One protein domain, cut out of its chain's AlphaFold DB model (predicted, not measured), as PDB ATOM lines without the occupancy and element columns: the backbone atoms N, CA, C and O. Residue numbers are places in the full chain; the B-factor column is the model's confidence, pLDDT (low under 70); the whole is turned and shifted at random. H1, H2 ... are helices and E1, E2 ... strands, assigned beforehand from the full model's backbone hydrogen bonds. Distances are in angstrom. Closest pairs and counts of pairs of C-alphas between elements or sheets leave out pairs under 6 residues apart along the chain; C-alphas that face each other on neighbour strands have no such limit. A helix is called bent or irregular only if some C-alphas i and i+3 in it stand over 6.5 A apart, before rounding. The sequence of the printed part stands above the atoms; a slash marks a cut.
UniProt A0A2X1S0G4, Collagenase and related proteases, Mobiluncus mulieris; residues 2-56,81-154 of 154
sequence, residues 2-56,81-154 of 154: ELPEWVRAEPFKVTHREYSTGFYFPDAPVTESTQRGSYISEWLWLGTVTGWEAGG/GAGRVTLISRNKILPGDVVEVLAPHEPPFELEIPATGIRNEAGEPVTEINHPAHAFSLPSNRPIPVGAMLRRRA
ATOM      1  N   GLU A   2      -0.482  12.093  12.614       87.19
ATOM      2  CA  GLU A   2      -1.680  12.935  12.546       87.19
ATOM      3  C   GLU A   2      -2.483  12.785  13.837       87.19
ATOM      4  O   GLU A   2      -2.749  11.671  14.282       87.19
ATOM      5  N   LEU A   3      -2.830  13.911  14.462       87.06
ATOM      6  CA  LEU A   3      -3.662  13.915  15.664       87.06
ATOM      7  C   LEU A   3      -5.121  13.610  15.295       87.06
ATOM      8  O   LEU A   3      -5.596  14.218  14.324       87.06
ATOM      9  N   PRO A   4      -5.830  12.764  16.074       92.25
ATOM     10  CA  PRO A   4      -7.263  12.545  15.911       92.25
ATOM     11  C   PRO A   4      -8.043  13.859  15.957       92.25
ATOM     12  O   PRO A   4      -7.707  14.763  16.724       92.25
ATOM     13  N   GLU A   5      -9.102  13.957  15.160       90.94
ATOM     14  CA  GLU A   5      -9.887  15.187  15.025       90.94
ATOM     15  C   GLU A   5     -10.485  15.658  16.356       90.94
ATOM     16  O   GLU A   5     -10.397  16.840  16.682       90.94
ATOM     17  N   TRP A   6     -10.995  14.738  17.178       91.19
ATOM     18  CA  TRP A   6     -11.580  15.083  18.477       91.19
ATOM     19  C   TRP A   6     -10.571  15.771  19.413       91.19
ATOM     20  O   TRP A   6     -10.937  16.702  20.123       91.19
ATOM     21  N   VAL A   7      -9.289  15.383  19.355       91.56
ATOM     22  CA  VAL A   7      -8.209  16.018  20.132       91.56
ATOM     23  C   VAL A   7      -7.955  17.438  19.636       91.56
ATOM     24  O   VAL A   7      -7.697  18.332  20.435       91.56
ATOM     25  N   ARG A   8      -8.047  17.668  18.320       89.56
ATOM     26  CA  ARG A   8      -7.905  19.011  17.735       89.56
ATOM     27  C   ARG A   8      -9.089  19.914  18.077       89.56
ATOM     28  O   ARG A   8      -8.901  21.118  18.206       89.56
ATOM     29  N   ALA A   9     -10.284  19.343  18.223       90.56
ATOM     30  CA  ALA A   9     -11.489  20.076  18.596       90.56
ATOM     31  C   ALA A   9     -11.522  20.451  20.088       90.56
ATOM     32  O   ALA A   9     -12.104  21.472  20.446       90.56
ATOM     33  N   GLU A  10     -10.893  19.652  20.957       91.38
ATOM     34  CA  GLU A  10     -10.974  19.782  22.418       91.38
ATOM     35  C   GLU A  10     -10.657  21.189  22.971       91.38
ATOM     36  O   GLU A  10     -11.445  21.685  23.781       91.38
ATOM     37  N   PRO A  11      -9.599  21.904  22.520       89.31
ATOM     38  CA  PRO A  11      -9.301  23.257  23.002       89.31
ATOM     39  C   PRO A  11     -10.424  24.272  22.751       89.31
ATOM     40  O   PRO A  11     -10.528  25.264  23.468       89.31
ATOM     41  N   PHE A  12     -11.286  24.026  21.764       89.06
ATOM     42  CA  PHE A  12     -12.404  24.907  21.425       89.06
ATOM     43  C   PHE A  12     -13.678  24.596  22.230       89.06
ATOM     44  O   PHE A  12     -14.648  25.352  22.166       89.06
ATOM     45  N   LYS A  13     -13.681  23.506  23.012       91.12
ATOM     46  CA  LYS A  13     -14.804  23.083  23.868       91.12
ATOM     47  C   LYS A  13     -14.666  23.510  25.333       91.12
ATOM     48  O   LYS A  13     -15.523  23.189  26.155       91.12
ATOM     49  N   VAL A  14     -13.596  24.223  25.674       85.81
ATOM     50  CA  VAL A  14     -13.424  24.893  26.969       85.81
ATOM     51  C   VAL A  14     -13.596  26.396  26.799       85.81
ATOM     52  O   VAL A  14     -13.509  26.922  25.690       85.81
ATOM     53  N   THR A  15     -13.835  27.115  27.892       86.38
ATOM     54  CA  THR A  15     -13.813  28.579  27.853       86.38
ATOM     55  C   THR A  15     -12.413  29.053  27.460       86.38
ATOM     56  O   THR A  15     -11.444  28.776  28.165       86.38
ATOM     57  N   HIS A  16     -12.297  29.758  26.336       84.81
ATOM     58  CA  HIS A  16     -11.010  30.151  25.759       84.81
ATOM     59  C   HIS A  16     -11.067  31.544  25.120       84.81
ATOM     60  O   HIS A  16     -12.085  32.235  25.152       84.81
ATOM     61  N   ARG A  17      -9.939  31.983  24.570       82.56
ATOM     62  CA  ARG A  17      -9.833  33.134  23.667       82.56
ATOM     63  C   ARG A  17      -9.277  32.648  22.343       82.56
ATOM     64  O   ARG A  17      -8.706  31.563  22.293       82.56
ATOM     65  N   GLU A  18      -9.429  33.460  21.303       79.69
ATOM     66  CA  GLU A  18      -8.842  33.162  20.000       79.69
ATOM     67  C   GLU A  18      -7.361  32.812  20.156       79.69
ATOM     68  O   GLU A  18      -6.557  33.591  20.680       79.69
ATOM     69  N   TYR A  19      -7.029  31.590  19.752       76.69
ATOM     70  CA  TYR A  19      -5.665  31.102  19.782       76.69
ATOM     71  C   TYR A  19      -4.908  31.682  18.591       76.69
ATOM     72  O   TYR A  19      -5.402  31.685  17.465       76.69
ATOM     73  N   SER A  20      -3.683  32.132  18.840       75.00
ATOM     74  CA  SER A  20      -2.722  32.457  17.790       75.00
ATOM     75  C   SER A  20      -1.511  31.543  17.920       75.00
ATOM     76  O   SER A  20      -1.206  31.032  19.000       75.00
ATOM     77  N   THR A  21      -0.809  31.342  16.812       77.06
ATOM     78  CA  THR A  21       0.444  30.578  16.735       77.06
ATOM     79  C   THR A  21       1.548  31.171  17.614       77.06
ATOM     80  O   THR A  21       2.461  30.458  18.014       77.06
ATOM     81  N   GLY A  22       1.426  32.439  18.015       69.50
ATOM     82  CA  GLY A  22       2.324  33.085  18.964       69.50
ATOM     83  C   GLY A  22       3.610  33.611  18.323       69.50
ATOM     84  O   GLY A  22       3.879  33.425  17.141       69.50
ATOM     85  N   PHE A  23       4.419  34.296  19.133       68.50
ATOM     86  CA  PHE A  23       5.582  35.076  18.685       68.50
ATOM     87  C   PHE A  23       6.655  34.267  17.928       68.50
ATOM     88  O   PHE A  23       7.408  34.829  17.142       68.50
ATOM     89  N   TYR A  24       6.732  32.953  18.150       70.50
ATOM     90  CA  TYR A  24       7.800  32.102  17.615       70.50
ATOM     91  C   TYR A  24       7.547  31.567  16.198       70.50
ATOM     92  O   TYR A  24       8.404  30.867  15.662       70.50
ATOM     93  N   PHE A  25       6.406  31.894  15.582       76.19
ATOM     94  CA  PHE A  25       6.050  31.431  14.240       76.19
ATOM     95  C   PHE A  25       6.000  32.618  13.271       76.19
ATOM     96  O   PHE A  25       5.001  33.337  13.233       76.19
ATOM     97  N   PRO A  26       7.073  32.851  12.492       71.94
ATOM     98  CA  PRO A  26       7.217  34.069  11.693       71.94
ATOM     99  C   PRO A  26       6.178  34.181  10.569       71.94
ATOM    100  O   PRO A  26       5.787  35.293  10.221       71.94
ATOM    101  N   ASP A  27       5.687  33.052  10.051       78.69
ATOM    102  CA  ASP A  27       4.697  33.013   8.965       78.69
ATOM    103  C   ASP A  27       3.264  33.320   9.439       78.69
ATOM    104  O   ASP A  27       2.370  33.556   8.626       78.69
ATOM    105  N   ALA A  28       3.037  33.327  10.755       73.56
ATOM    106  CA  ALA A  28       1.751  33.609  11.382       73.56
ATOM    107  C   ALA A  28       1.982  34.434  12.665       73.56
ATOM    108  O   ALA A  28       1.952  33.889  13.775       73.56
ATOM    109  N   PRO A  29       2.280  35.740  12.528       67.00
ATOM    110  CA  PRO A  29       2.618  36.593  13.658       67.00
ATOM    111  C   PRO A  29       1.432  36.766  14.611       67.00
ATOM    112  O   PRO A  29       0.269  36.767  14.210       67.00
ATOM    113  N   VAL A  30       1.748  36.944  15.895       68.88
ATOM    114  CA  VAL A  30       0.751  37.214  16.936       68.88
ATOM    115  C   VAL A  30      -0.000  38.515  16.643       68.88
ATOM    116  O   VAL A  30       0.605  39.559  16.399       68.88
ATOM    117  N   THR A  31      -1.326  38.461  16.710       69.31
ATOM    118  CA  THR A  31      -2.203  39.631  16.612       69.31
ATOM    119  C   THR A  31      -3.102  39.697  17.837       69.31
ATOM    120  O   THR A  31      -3.568  38.668  18.326       69.31
ATOM    121  N   GLU A  32      -3.366  40.902  18.333       69.44
ATOM    122  CA  GLU A  32      -4.426  41.103  19.317       69.44
ATOM    123  C   GLU A  32      -5.786  40.868  18.648       69.44
ATOM    124  O   GLU A  32      -6.063  41.412  17.577       69.44
ATOM    125  N   SER A  33      -6.645  40.066  19.278       66.31
ATOM    126  CA  SER A  33      -8.036  39.950  18.844       66.31
ATOM    127  C   SER A  33      -8.810  41.191  19.289       66.31
ATOM    128  O   SER A  33      -9.100  41.368  20.472       66.31
ATOM    129  N   THR A  34      -9.143  42.068  18.342       70.19
ATOM    130  CA  THR A  34      -9.916  43.301  18.588       70.19
ATOM    131  C   THR A  34     -11.418  43.128  18.345       70.19
ATOM    132  O   THR A  34     -12.199  44.028  18.646       70.19
ATOM    133  N   GLN A  35     -11.847  41.970  17.827       67.38
ATOM    134  CA  GLN A  35     -13.250  41.705  17.486       67.38
ATOM    135  C   GLN A  35     -14.083  41.227  18.684       67.38
ATOM    136  O   GLN A  35     -15.274  41.528  18.766       67.38
ATOM    137  N   ARG A  36     -13.476  40.498  19.631       66.69
ATOM    138  CA  ARG A  36     -14.135  40.015  20.855       66.69
ATOM    139  C   ARG A  36     -13.216  40.175  22.065       66.69
ATOM    140  O   ARG A  36     -12.224  39.471  22.199       66.69
ATOM    141  N   GLY A  37     -13.584  41.065  22.991       64.56
ATOM    142  CA  GLY A  37     -12.854  41.246  24.258       64.56
ATOM    143  C   GLY A  37     -13.160  40.186  25.332       64.56
ATOM    144  O   GLY A  37     -12.379  39.996  26.272       64.56
ATOM    145  N   SER A  38     -14.293  39.486  25.209       75.50
ATOM    146  CA  SER A  38     -14.744  38.455  26.149       75.50
ATOM    147  C   SER A  38     -14.231  37.061  25.780       75.50
ATOM    148  O   SER A  38     -13.785  36.813  24.664       75.50
ATOM    149  N   TYR A  39     -14.313  36.131  26.729       79.88
ATOM    150  CA  TYR A  39     -14.038  34.721  26.464       79.88
ATOM    151  C   TYR A  39     -15.097  34.108  25.534       79.88
ATOM    152  O   TYR A  39     -16.270  34.484  25.575       79.88
ATOM    153  N   ILE A  40     -14.668  33.148  24.717       81.75
ATOM    154  CA  ILE A  40     -15.512  32.273  23.906       81.75
ATOM    155  C   ILE A  40     -15.885  31.071  24.772       81.75
ATOM    156  O   ILE A  40     -15.009  30.393  25.310       81.75
ATOM    157  N   SER A  41     -17.182  30.810  24.917       85.50
ATOM    158  CA  SER A  41     -17.698  29.651  25.646       85.50
ATOM    159  C   SER A  41     -18.897  29.072  24.903       85.50
ATOM    160  O   SER A  41     -20.037  29.412  25.196       85.50
ATOM    161  N   GLU A  42     -18.636  28.213  23.919       90.06
ATOM    162  CA  GLU A  42     -19.691  27.529  23.149       90.06
ATOM    163  C   GLU A  42     -20.202  26.257  23.832       90.06
ATOM    164  O   GLU A  42     -21.114  25.605  23.335       90.06
ATOM    165  N   TRP A  43     -19.595  25.878  24.955       93.62
ATOM    166  CA  TRP A  43     -19.915  24.662  25.685       93.62
ATOM    167  C   TRP A  43     -20.180  24.985  27.147       93.62
ATOM    168  O   TRP A  43     -19.467  25.773  27.773       93.62
ATOM    169  N   LEU A  44     -21.222  24.360  27.683       93.12
ATOM    170  CA  LEU A  44     -21.661  24.494  29.057       93.12
ATOM    171  C   LEU A  44     -21.286  23.239  29.834       93.12
ATOM    172  O   LEU A  44     -21.698  22.134  29.482       93.12
ATOM    173  N   TRP A  45     -20.539  23.412  30.921       93.25
ATOM    174  CA  TRP A  45     -20.246  22.333  31.857       93.25
ATOM    175  C   TRP A  45     -21.470  22.039  32.726       93.25
ATOM    176  O   TRP A  45     -21.912  22.882  33.502       93.25
ATOM    177  N   LEU A  46     -22.024  20.841  32.606       95.94
ATOM    178  CA  LEU A  46     -23.277  20.460  33.245       95.94
ATOM    179  C   LEU A  46     -23.088  19.854  34.633       95.94
ATOM    180  O   LEU A  46     -23.928  20.066  35.504       95.94
ATOM    181  N   GLY A  47     -21.991  19.136  34.861       96.44
ATOM    182  CA  GLY A  47     -21.726  18.484  36.138       96.44
ATOM    183  C   GLY A  47     -20.522  17.551  36.106       96.44
ATOM    184  O   GLY A  47     -19.879  17.369  35.070       96.44
ATOM    185  N   THR A  48     -20.199  16.985  37.267       97.75
ATOM    186  CA  THR A  48     -19.120  15.993  37.431       97.75
ATOM    187  C   THR A  48     -19.676  14.721  38.030       97.75
ATOM    188  O   THR A  48     -20.416  14.788  39.010       97.75
ATOM    189  N   VAL A  49     -19.289  13.579  37.474       97.94
ATOM    190  CA  VAL A  49     -19.656  12.263  37.992       97.94
ATOM    191  C   VAL A  49     -18.922  11.991  39.300       97.94
ATOM    192  O   VAL A  49     -17.696  12.082  39.371       97.94
ATOM    193  N   THR A  50     -19.677  11.633  40.333       98.00
ATOM    194  CA  THR A  50     -19.176  11.287  41.670       98.00
ATOM    195  C   THR A  50     -19.390   9.825  42.033       98.00
ATOM    196  O   THR A  50     -18.752   9.347  42.968       98.00
ATOM    197  N   GLY A  51     -20.226   9.093  41.293       96.94
ATOM    198  CA  GLY A  51     -20.481   7.680  41.557       96.94
ATOM    199  C   GLY A  51     -20.994   6.916  40.344       96.94
ATOM    200  O   GLY A  51     -21.610   7.489  39.445       96.94
ATOM    201  N   TRP A  52     -20.739   5.610  40.353       95.62
ATOM    202  CA  TRP A  52     -21.274   4.642  39.404       95.62
ATOM    203  C   TRP A  52     -21.685   3.373  40.145       95.62
ATOM    204  O   TRP A  52     -20.894   2.817  40.907       95.62
ATOM    205  N   GLU A  53     -22.891   2.895  39.870       94.75
ATOM    206  CA  GLU A  53     -23.412   1.624  40.359       94.75
ATOM    207  C   GLU A  53     -23.804   0.758  39.160       94.75
ATOM    208  O   GLU A  53     -24.541   1.192  38.275       94.75
ATOM    209  N   ALA A  54     -23.292  -0.473  39.101       90.88
ATOM    210  CA  ALA A  54     -23.682  -1.410  38.056       90.88
ATOM    211  C   ALA A  54     -25.137  -1.857  38.260       90.88
ATOM    212  O   ALA A  54     -25.573  -2.088  39.388       90.88
ATOM    213  N   GLY A  55     -25.875  -2.011  37.161       85.00
ATOM    214  CA  GLY A  55     -27.221  -2.565  37.206       85.00
ATOM    215  C   GLY A  55     -27.188  -4.036  37.615       85.00
ATOM    216  O   GLY A  55     -26.282  -4.776  37.233       85.00
ATOM    217  N   GLY A  56     -28.166  -4.464  38.411       73.88
ATOM    218  CA  GLY A  56     -28.324  -5.875  38.757       73.88
ATOM    219  C   GLY A  56     -28.998  -6.652  37.628       73.88
ATOM    220  O   GLY A  56     -30.031  -6.223  37.114       73.88
ATOM    221  N   GLY A  81     -32.280  -3.083  35.750       66.06
ATOM    222  CA  GLY A  81     -31.030  -3.662  35.244       66.06
ATOM    223  C   GLY A  81     -30.075  -2.689  34.556       66.06
ATOM    224  O   GLY A  81     -28.959  -3.084  34.228       66.06
ATOM    225  N   ALA A  82     -30.457  -1.421  34.378       81.62
ATOM    226  CA  ALA A  82     -29.524  -0.378  33.955       81.62
ATOM    227  C   ALA A  82     -28.593   0.020  35.112       81.62
ATOM    228  O   ALA A  82     -28.988  -0.015  36.279       81.62
ATOM    229  N   GLY A  83     -27.355   0.404  34.790       92.56
ATOM    230  CA  GLY A  83     -26.469   1.020  35.772       92.56
ATOM    231  C   GLY A  83     -26.922   2.435  36.110       92.56
ATOM    232  O   GLY A  83     -27.741   3.031  35.407       92.56
ATOM    233  N   ARG A  84     -26.400   2.985  37.200       94.25
ATOM    234  CA  ARG A  84     -26.776   4.299  37.714       94.25
ATOM    235  C   ARG A  84     -25.540   5.159  37.892       94.25
ATOM    236  O   ARG A  84     -24.585   4.767  38.557       94.25
ATOM    237  N   VAL A  85     -25.573   6.345  37.295       96.75
ATOM    238  CA  VAL A  85     -24.536   7.361  37.461       96.75
ATOM    239  C   VAL A  85     -25.030   8.426  38.430       96.75
ATOM    240  O   VAL A  85     -26.171   8.876  38.330       96.75
ATOM    241  N   THR A  86     -24.162   8.832  39.351       97.75
ATOM    242  CA  THR A  86     -24.396   9.937  40.285       97.75
ATOM    243  C   THR A  86     -23.482  11.093  39.917       97.75
ATOM    244  O   THR A  86     -22.297  10.888  39.647       97.75
ATOM    245  N   LEU A  87     -24.015  12.312  39.898       97.75
ATOM    246  CA  LEU A  87     -23.279  13.518  39.534       97.75
ATOM    247  C   LEU A  87     -23.647  14.704  40.425       97.75
ATOM    248  O   LEU A  87     -24.777  14.811  40.898       97.75
ATOM    249  N   ILE A  88     -22.701  15.625  40.601       97.94
ATOM    250  CA  ILE A  88     -22.969  16.955  41.159       97.94
ATOM    251  C   ILE A  88     -23.225  17.912  40.004       97.94
ATOM    252  O   ILE A  88     -22.355  18.110  39.146       97.94
ATOM    253  N   SER A  89     -24.420  18.496  39.974       96.56
ATOM    254  CA  SER A  89     -24.826  19.427  38.925       96.56
ATOM    255  C   SER A  89     -24.066  20.756  39.035       96.56
ATOM    256  O   SER A  89     -23.659  21.207  40.107       96.56
ATOM    257  N   ARG A  90     -23.878  21.424  37.903       95.25
ATOM    258  CA  ARG A  90     -23.356  22.797  37.798       95.25
ATOM    259  C   ARG A  90     -24.310  23.704  37.037       95.25
ATOM    260  O   ARG A  90     -24.345  24.898  37.306       95.25
ATOM    261  N   ASN A  91     -25.087  23.129  36.124       94.00
ATOM    262  CA  ASN A  91     -26.062  23.821  35.296       94.00
ATOM    263  C   ASN A  91     -27.330  22.975  35.131       94.00
ATOM    264  O   ASN A  91     -27.360  21.809  35.524       94.00
ATOM    265  N   LYS A  92     -28.372  23.585  34.552       94.44
ATOM    266  CA  LYS A  92     -29.636  22.905  34.258       94.44
ATOM    267  C   LYS A  92     -29.435  21.817  33.192       94.44
ATOM    268  O   LYS A  92     -28.836  22.101  32.157       94.44
ATOM    269  N   ILE A  93     -29.969  20.621  33.437       95.25
ATOM    270  CA  ILE A  93     -29.996  19.486  32.504       95.25
ATOM    271  C   ILE A  93     -31.447  19.023  32.366       95.25
ATOM    272  O   ILE A  93     -32.129  18.802  33.372       95.25
ATOM    273  N   LEU A  94     -31.916  18.909  31.127       94.44
ATOM    274  CA  LEU A  94     -33.273  18.485  30.802       94.44
ATOM    275  C   LEU A  94     -33.283  17.046  30.277       94.44
ATOM    276  O   LEU A  94     -32.333  16.635  29.611       94.44
ATOM    277  N   PRO A  95     -34.355  16.280  30.526       93.75
ATOM    278  CA  PRO A  95     -34.565  15.032  29.809       93.75
ATOM    279  C   PRO A  95     -34.616  15.256  28.293       93.75
ATOM    280  O   PRO A  95     -35.194  16.238  27.830       93.75
ATOM    281  N   GLY A  96     -34.003  14.350  27.531       92.62
ATOM    282  CA  GLY A  96     -33.818  14.466  26.083       92.62
ATOM    283  C   GLY A  96     -32.638  15.346  25.653       92.62
ATOM    284  O   GLY A  96     -32.339  15.400  24.462       92.62
ATOM    285  N   ASP A  97     -31.936  16.019  26.579       94.38
ATOM    286  CA  ASP A  97     -30.671  16.680  26.241       94.38
ATOM    287  C   ASP A  97     -29.669  15.632  25.727       94.38
ATOM    288  O   ASP A  97     -29.447  14.605  26.368       94.38
ATOM    289  N   VAL A  98     -29.008  15.920  24.604       95.25
ATOM    290  CA  VAL A  98     -27.822  15.172  24.168       95.25
ATOM    291  C   VAL A  98     -26.599  15.865  24.754       95.25
ATOM    292  O   VAL A  98     -26.298  17.016  24.427       95.25
ATOM    293  N   VAL A  99     -25.910  15.177  25.661       96.00
ATOM    294  CA  VAL A  99     -24.722  15.686  26.347       96.00
ATOM    295  C   VAL A  99     -23.496  14.898  25.923       96.00
ATOM    296  O   VAL A  99     -23.573  13.722  25.592       96.00
ATOM    297  N   GLU A 100     -22.337  15.533  25.968       97.06
ATOM    298  CA  GLU A 100     -21.054  14.882  25.764       97.06
ATOM    299  C   GLU A 100     -20.417  14.573  27.122       97.06
ATOM    300  O   GLU A 100     -20.296  15.445  27.990       97.06
ATOM    301  N   VAL A 101     -19.997  13.325  27.301       96.88
ATOM    302  CA  VAL A 101     -19.253  12.857  28.464       96.88
ATOM    303  C   VAL A 101     -17.772  12.834  28.113       96.88
ATOM    304  O   VAL A 101     -17.335  12.093  27.236       96.88
ATOM    305  N   LEU A 102     -16.995  13.645  28.825       96.12
ATOM    306  CA  LEU A 102     -15.539  13.656  28.769       96.12
ATOM    307  C   LEU A 102     -14.994  12.796  29.915       96.12
ATOM    308  O   LEU A 102     -15.143  13.157  31.085       96.12
ATOM    309  N   ALA A 103     -14.360  11.673  29.577       94.62
ATOM    310  CA  ALA A 103     -13.792  10.725  30.530       94.62
ATOM    311  C   ALA A 103     -12.289  10.485  30.266       94.62
ATOM    312  O   ALA A 103     -11.834  10.602  29.127       94.62
ATOM    313  N   PRO A 104     -11.488  10.154  31.296       89.00
ATOM    314  CA  PRO A 104     -10.089   9.782  31.103       89.00
ATOM    315  C   PRO A 104      -9.935   8.519  30.245       89.00
ATOM    316  O   PRO A 104     -10.716   7.582  30.366       89.00
ATOM    317  N   HIS A 105      -8.857   8.461  29.459       87.44
ATOM    318  CA  HIS A 105      -8.437   7.293  28.662       87.44
ATOM    319  C   HIS A 105      -9.356   6.878  27.501       87.44
ATOM    320  O   HIS A 105      -9.023   5.927  26.794       87.44
ATOM    321  N   GLU A 106     -10.441   7.603  27.239       91.06
ATOM    322  CA  GLU A 106     -11.317   7.368  26.092       91.06
ATOM    323  C   GLU A 106     -11.707   8.683  25.395       91.06
ATOM    324  O   GLU A 106     -11.675   9.746  26.020       91.06
ATOM    325  N   PRO A 107     -12.043   8.650  24.092       93.69
ATOM    326  CA  PRO A 107     -12.624   9.805  23.420       93.69
ATOM    327  C   PRO A 107     -13.962  10.208  24.060       93.69
ATOM    328  O   PRO A 107     -14.684   9.337  24.557       93.69
ATOM    329  N   PRO A 108     -14.340  11.498  23.996       95.69
ATOM    330  CA  PRO A 108     -15.658  11.930  24.433       95.69
ATOM    331  C   PRO A 108     -16.761  11.190  23.674       95.69
ATOM    332  O   PRO A 108     -16.633  10.927  22.476       95.69
ATOM    333  N   PHE A 109     -17.850  10.879  24.364       95.06
ATOM    334  CA  PHE A 109     -18.995  10.180  23.787       95.06
ATOM    335  C   PHE A 109     -20.299  10.876  24.157       95.06
ATOM    336  O   PHE A 109     -20.394  11.525  25.197       95.06
ATOM    337  N   GLU A 110     -21.310  10.727  23.310       95.75
ATOM    338  CA  GLU A 110     -22.630  11.291  23.565       95.75
ATOM    339  C   GLU A 110     -23.447  10.403  24.512       95.75
ATOM    340  O   GLU A 110     -23.364   9.173  24.490       95.75
ATOM    341  N   LEU A 111     -24.247  11.055  25.347       94.31
ATOM    342  CA  LEU A 111     -25.215  10.468  26.257       94.31
ATOM    343  C   LEU A 111     -26.518  11.255  26.122       94.31
ATOM    344  O   LEU A 111     -26.540  12.468  26.324       94.31
ATOM    345  N   GLU A 112     -27.610  10.563  25.823       94.75
ATOM    346  CA  GLU A 112     -28.948  11.140  25.917       94.75
ATOM    347  C   GLU A 112     -29.426  11.085  27.370       94.75
ATOM    348  O   GLU A 112     -29.344  10.044  28.030       94.75
ATOM    349  N   ILE A 113     -29.906  12.214  27.889       94.62
ATOM    350  CA  ILE A 113     -30.446  12.282  29.244       94.62
ATOM    351  C   ILE A 113     -31.821  11.601  29.258       94.62
ATOM    352  O   ILE A 113     -32.716  12.018  28.521       94.62
ATOM    353  N   PRO A 114     -32.030  10.582  30.105       91.56
ATOM    354  CA  PRO A 114     -33.244   9.780  30.071       91.56
ATOM    355  C   PRO A 114     -34.480  10.599  30.461       91.56
ATOM    356  O   PRO A 114     -34.432  11.417  31.382       91.56
ATOM    357  N   ALA A 115     -35.609  10.319  29.799       89.94
ATOM    358  CA  ALA A 115     -36.918  10.925  30.072       89.94
ATOM    359  C   ALA A 115     -37.403  10.710  31.520       89.94
ATOM    360  O   ALA A 115     -38.155  11.520  32.063       89.94
ATOM    361  N   THR A 116     -36.997   9.600  32.140       89.69
ATOM    362  CA  THR A 116     -37.441   9.154  33.465       89.69
ATOM    363  C   THR A 116     -36.281   8.551  34.265       89.69
ATOM    364  O   THR A 116     -35.193   8.302  33.750       89.69
ATOM    365  N   GLY A 117     -36.491   8.317  35.566       90.19
ATOM    366  CA  GLY A 117     -35.507   7.644  36.428       90.19
ATOM    367  C   GLY A 117     -34.417   8.550  37.010       90.19
ATOM    368  O   GLY A 117     -33.534   8.053  37.722       90.19
ATOM    369  N   ILE A 118     -34.500   9.860  36.753       94.12
ATOM    370  CA  ILE A 118     -33.694  10.877  37.430       94.12
ATOM    371  C   ILE A 118     -34.150  10.969  38.889       94.12
ATOM    372  O   ILE A 118     -35.349  11.021  39.171       94.12
ATOM    373  N   ARG A 119     -33.197  10.974  39.821       95.06
ATOM    374  CA  ARG A 119     -33.437  11.093  41.261       95.06
ATOM    375  C   ARG A 119     -32.591  12.197  41.874       95.06
ATOM    376  O   ARG A 119     -31.473  12.434  41.413       95.06
ATOM    377  N   ASN A 120     -33.105  12.834  42.918       95.44
ATOM    378  CA  ASN A 120     -32.340  13.756  43.754       95.44
ATOM    379  C   ASN A 120     -31.426  13.001  44.746       95.44
ATOM    380  O   ASN A 120     -31.368  11.770  44.755       95.44
ATOM    381  N   GLU A 121     -30.724  13.748  45.598       93.69
ATOM    382  CA  GLU A 121     -29.841  13.219  46.646       93.69
ATOM    383  C   GLU A 121     -30.557  12.303  47.657       93.69
ATOM    384  O   GLU A 121     -29.965  11.341  48.137       93.69
ATOM    385  N   ALA A 122     -31.841  12.547  47.936       92.38
ATOM    386  CA  ALA A 122     -32.661  11.710  48.816       92.38
ATOM    387  C   ALA A 122     -33.182  10.431  48.128       92.38
ATOM    388  O   ALA A 122     -33.843   9.610  48.765       92.38
ATOM    389  N   GLY A 123     -32.897  10.245  46.834       90.25
ATOM    390  CA  GLY A 123     -33.389   9.122  46.035       90.25
ATOM    391  C   GLY A 123     -34.811   9.312  45.496       90.25
ATOM    392  O   GLY A 123     -35.360   8.391  44.887       90.25
ATOM    393  N   GLU A 124     -35.408  10.488  45.676       91.94
ATOM    394  CA  GLU A 124     -36.755  10.795  45.200       91.94
ATOM    395  C   GLU A 124     -36.735  11.117  43.699       91.94
ATOM    396  O   GLU A 124     -35.805  11.779  43.228       91.94
ATOM    397  N   PRO A 125     -37.743  10.677  42.927       93.06
ATOM    398  CA  PRO A 125     -37.809  10.947  41.498       93.06
ATOM    399  C   PRO A 125     -38.007  12.440  41.211       93.06
ATOM    400  O   PRO A 125     -38.819  13.107  41.850       93.06
ATOM    401  N   VAL A 126     -37.307  12.945  40.195       93.12
ATOM    402  CA  VAL A 126     -37.436  14.323  39.700       93.12
ATOM    403  C   VAL A 126     -37.611  14.337  38.183       93.12
ATOM    404  O   VAL A 126     -37.201  13.409  37.489       93.12
ATOM    405  N   THR A 127     -38.226  15.397  37.661       90.94
ATOM    406  CA  THR A 127     -38.458  15.570  36.218       90.94
ATOM    407  C   THR A 127     -37.295  16.244  35.496       90.94
ATOM    408  O   THR A 127     -37.179  16.107  34.287       90.94
ATOM    409  N   GLU A 128     -36.439  16.983  36.204       88.81
ATOM    410  CA  GLU A 128     -35.280  17.678  35.636       88.81
ATOM    411  C   GLU A 128     -34.189  17.912  36.692       88.81
ATOM    412  O   GLU A 128     -34.447  17.862  37.896       88.81
ATOM    413  N   ILE A 129     -32.965  18.208  36.239       91.25
ATOM    414  CA  ILE A 129     -31.853  18.649  37.091       91.25
ATOM    415  C   ILE A 129     -31.765  20.171  36.970       91.25
ATOM    416  O   ILE A 129     -31.257  20.688  35.980       91.25
ATOM    417  N   ASN A 130     -32.270  20.910  37.956       90.50
ATOM    418  CA  ASN A 130     -32.363  22.376  37.907       90.50
ATOM    419  C   ASN A 130     -31.814  23.093  39.153       90.50
ATOM    420  O   ASN A 130     -31.839  24.322  39.203       90.50
ATOM    421  N   HIS A 131     -31.273  22.348  40.119       85.06
ATOM    422  CA  HIS A 131     -30.620  22.887  41.311       85.06
ATOM    423  C   HIS A 131     -29.103  22.680  41.208       85.06
ATOM    424  O   HIS A 131     -28.645  21.555  41.414       85.06
ATOM    425  N   PRO A 132     -28.313  23.714  40.858       87.88
ATOM    426  CA  PRO A 132     -26.856  23.622  40.798       87.88
ATOM    427  C   PRO A 132     -26.233  23.226  42.139       87.88
ATOM    428  O   PRO A 132     -26.746  23.593  43.191       87.88
ATOM    429  N   ALA A 133     -25.088  22.551  42.089       90.62
ATOM    430  CA  ALA A 133     -24.314  22.063  43.233       90.62
ATOM    431  C   ALA A 133     -24.997  20.982  44.093       90.62
ATOM    432  O   ALA A 133     -24.460  20.624  45.139       90.62
ATOM    433  N   HIS A 134     -26.118  20.418  43.637       93.75
ATOM    434  CA  HIS A 134     -26.771  19.276  44.278       93.75
ATOM    435  C   HIS A 134     -26.434  17.959  43.577       93.75
ATOM    436  O   HIS A 134     -26.103  17.934  42.386       93.75
ATOM    437  N   ALA A 135     -26.529  16.865  44.334       96.12
ATOM    438  CA  ALA A 135     -26.377  15.522  43.802       96.12
ATOM    439  C   ALA A 135     -27.661  15.048  43.117       96.12
ATOM    440  O   ALA A 135     -28.766  15.193  43.641       96.12
ATOM    441  N   PHE A 136     -27.485  14.435  41.952       97.19
ATOM    442  CA  PHE A 136     -28.535  13.746  41.216       97.19
ATOM    443  C   PHE A 136     -28.015  12.403  40.732       97.19
ATOM    444  O   PHE A 136     -26.812  12.238  40.517       97.19
ATOM    445  N   SER A 137     -28.920  11.454  40.517       96.19
ATOM    446  CA  SER A 137     -28.596  10.201  39.844       96.19
ATOM    447  C   SER A 137     -29.537   9.927  38.684       96.19
ATOM    448  O   SER A 137     -30.712  10.284  38.735       96.19
ATOM    449  N   LEU A 138     -29.032   9.280  37.640       95.12
ATOM    450  CA  LEU A 138     -29.806   8.900  36.460       95.12
ATOM    451  C   LEU A 138     -29.349   7.531  35.934       95.12
ATOM    452  O   LEU A 138     -28.200   7.142  36.169       95.12
ATOM    453  N   PRO A 139     -30.233   6.772  35.267       94.44
ATOM    454  CA  PRO A 139     -29.859   5.503  34.662       94.44
ATOM    455  C   PRO A 139     -28.945   5.716  33.448       94.44
ATOM    456  O   PRO A 139     -29.115   6.663  32.684       94.44
ATOM    457  N   SER A 140     -27.992   4.810  33.248       92.06
ATOM    458  CA  SER A 140     -27.160   4.749  32.049       92.06
ATOM    459  C   SER A 140     -26.916   3.299  31.636       92.06
ATOM    460  O   SER A 140     -26.767   2.398  32.463       92.06
ATOM    461  N   ASN A 141     -26.867   3.073  30.326       89.06
ATOM    462  CA  ASN A 141     -26.604   1.768  29.720       89.06
ATOM    463  C   ASN A 141     -25.109   1.417  29.663       89.06
ATOM    464  O   ASN A 141     -24.765   0.274  29.364       89.06
ATOM    465  N   ARG A 142     -24.222   2.376  29.949       89.88
ATOM    466  CA  ARG A 142     -22.773   2.175  29.971       89.88
ATOM    467  C   ARG A 142     -22.156   2.741  31.249       89.88
ATOM    468  O   ARG A 142     -22.645   3.748  31.755       89.88
ATOM    469  N   PRO A 143     -21.054   2.152  31.740       92.88
ATOM    470  CA  PRO A 143     -20.294   2.735  32.832       92.88
ATOM    471  C   PRO A 143     -19.795   4.136  32.498       92.88
ATOM    472  O   PRO A 143     -19.281   4.381  31.402       92.88
ATOM    473  N   ILE A 144     -19.917   5.032  33.476       95.31
ATOM    474  CA  ILE A 144     -19.329   6.366  33.425       95.31
ATOM    475  C   ILE A 144     -18.404   6.518  34.636       95.31
ATOM    476  O   ILE A 144     -18.879   6.423  35.770       95.31
ATOM    477  N   PRO A 145     -17.089   6.711  34.434       95.50
ATOM    478  CA  PRO A 145     -16.144   6.732  35.540       95.50
ATOM    479  C   PRO A 145     -16.308   7.983  36.410       95.50
ATOM    480  O   PRO A 145     -16.636   9.072  35.935       95.50
ATOM    481  N   VAL A 146     -16.009   7.831  37.702       96.81
ATOM    482  CA  VAL A 146     -15.897   8.957  38.639       96.81
ATOM    483  C   VAL A 146     -14.865   9.960  38.122       96.81
ATOM    484  O   VAL A 146     -13.787   9.580  37.669       96.81
ATOM    485  N   GLY A 147     -15.204  11.248  38.189       96.12
ATOM    486  CA  GLY A 147     -14.397  12.340  37.646       96.12
ATOM    487  C   GLY A 147     -14.710  12.699  36.191       96.12
ATOM    488  O   GLY A 147     -14.232  13.733  35.728       96.12
ATOM    489  N   ALA A 148     -15.534  11.917  35.481       97.25
ATOM    490  CA  ALA A 148     -16.012  12.305  34.158       97.25
ATOM    491  C   ALA A 148     -16.847  13.596  34.220       97.25
ATOM    492  O   ALA A 148     -17.582  13.845  35.182       97.25
ATOM    493  N   MET A 149     -16.747  14.415  33.175       97.00
ATOM    494  CA  MET A 149     -17.469  15.680  33.054       97.00
ATOM    495  C   MET A 149     -18.569  15.566  32.007       97.00
ATOM    496  O   MET A 149     -18.320  15.110  30.895       97.00
ATOM    497  N   LEU A 150     -19.768  16.038  32.342       96.94
ATOM    498  CA  LEU A 150     -20.852  16.200  31.374       96.94
ATOM    499  C   LEU A 150     -20.814  17.627  30.837       96.94
ATOM    500  O   LEU A 150     -20.756  18.579  31.622       96.94
ATOM    501  N   ARG A 151     -20.885  17.796  29.520       96.00
ATOM    502  CA  ARG A 151     -20.996  19.106  28.869       96.00
ATOM    503  C   ARG A 151     -21.990  19.070  27.716       96.00
ATOM    504  O   ARG A 151     -22.201  18.024  27.123       96.00
ATOM    505  N   ARG A 152     -22.573  20.211  27.364       95.00
ATOM    506  CA  ARG A 152     -23.386  20.354  26.144       95.00
ATOM    507  C   ARG A 152     -22.988  21.604  25.382       95.00
ATOM    508  O   ARG A 152     -22.444  22.529  25.985       95.00
ATOM    509  N   ARG A 153     -23.285  21.650  24.088       92.06
ATOM    510  CA  ARG A 153     -23.165  22.885  23.313       92.06
ATOM    511  C   ARG A 153     -24.219  23.893  23.798       92.06
ATOM    512  O   ARG A 153     -25.355  23.496  24.057       92.06
ATOM    513  N   ALA A 154     -23.800  25.137  24.024       81.38
ATOM    514  CA  ALA A 154     -24.634  26.232  24.521       81.38
ATOM    515  C   ALA A 154     -25.525  26.831  23.425       81.38
ATOM    516  O   ALA A 154     -25.117  26.783  22.242       81.38
TER     517      ALA A 154
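This is residues 2 to 56 and 81 to 154 of the 154 residues of the protein "Collagenase and related proteases" of Mobiluncus mulieris (UniProt A0A2X1S0G4). With little regular structure, this is one curled, strongly twisted sheet with a long loop arm, residues 14 to 42, beyond one end; H1 only grazes the sheet. Of 129 printed residues, 47 are in named elements, mostly strand: H1, then E1 to E6, in antiparallel order E4 E3 E6 E1 E2 E5. The whole is loose, with radius of gyration of the C-alphas 18.1 A, spanning 60 by 32 by 21 A.

Start at E1, residues 43 to 53, which bends by 61 degrees at residue 50. Its antiparallel neighbours are E2, residues 83 to 89, with N 50 and O 86 within hydrogen-bond range at 2.8 A, and E6, residues 149 to 153, with N 44 and O 152 at 2.8 A. H1, residues 5 to 13, is only just irregular, C-alphas 8 and 11 being 6.9 A apart; 2 of 5 O i to N i+4 and 5 of 6 O i to N i+3 pairs are within range.

Find C-alpha 43 at (-19.915, 24.662, 25.685); E1 runs 27.5 A from there. The hairpin E3, residues 98 to 102, and E4, residues 109 to 112, and edge strand E5, residues 135 to 140, complete the sheet. E6 ends at C-alpha 153 (-23.165, 22.885, 23.313).

Residues 57 to 80 are cut out; C-alphas 56 and 81 are 5.0 A apart. Links H1 to E1 and E4 to E5 are long. Eleven residues have pLDDT under 70, among them 29 to 33.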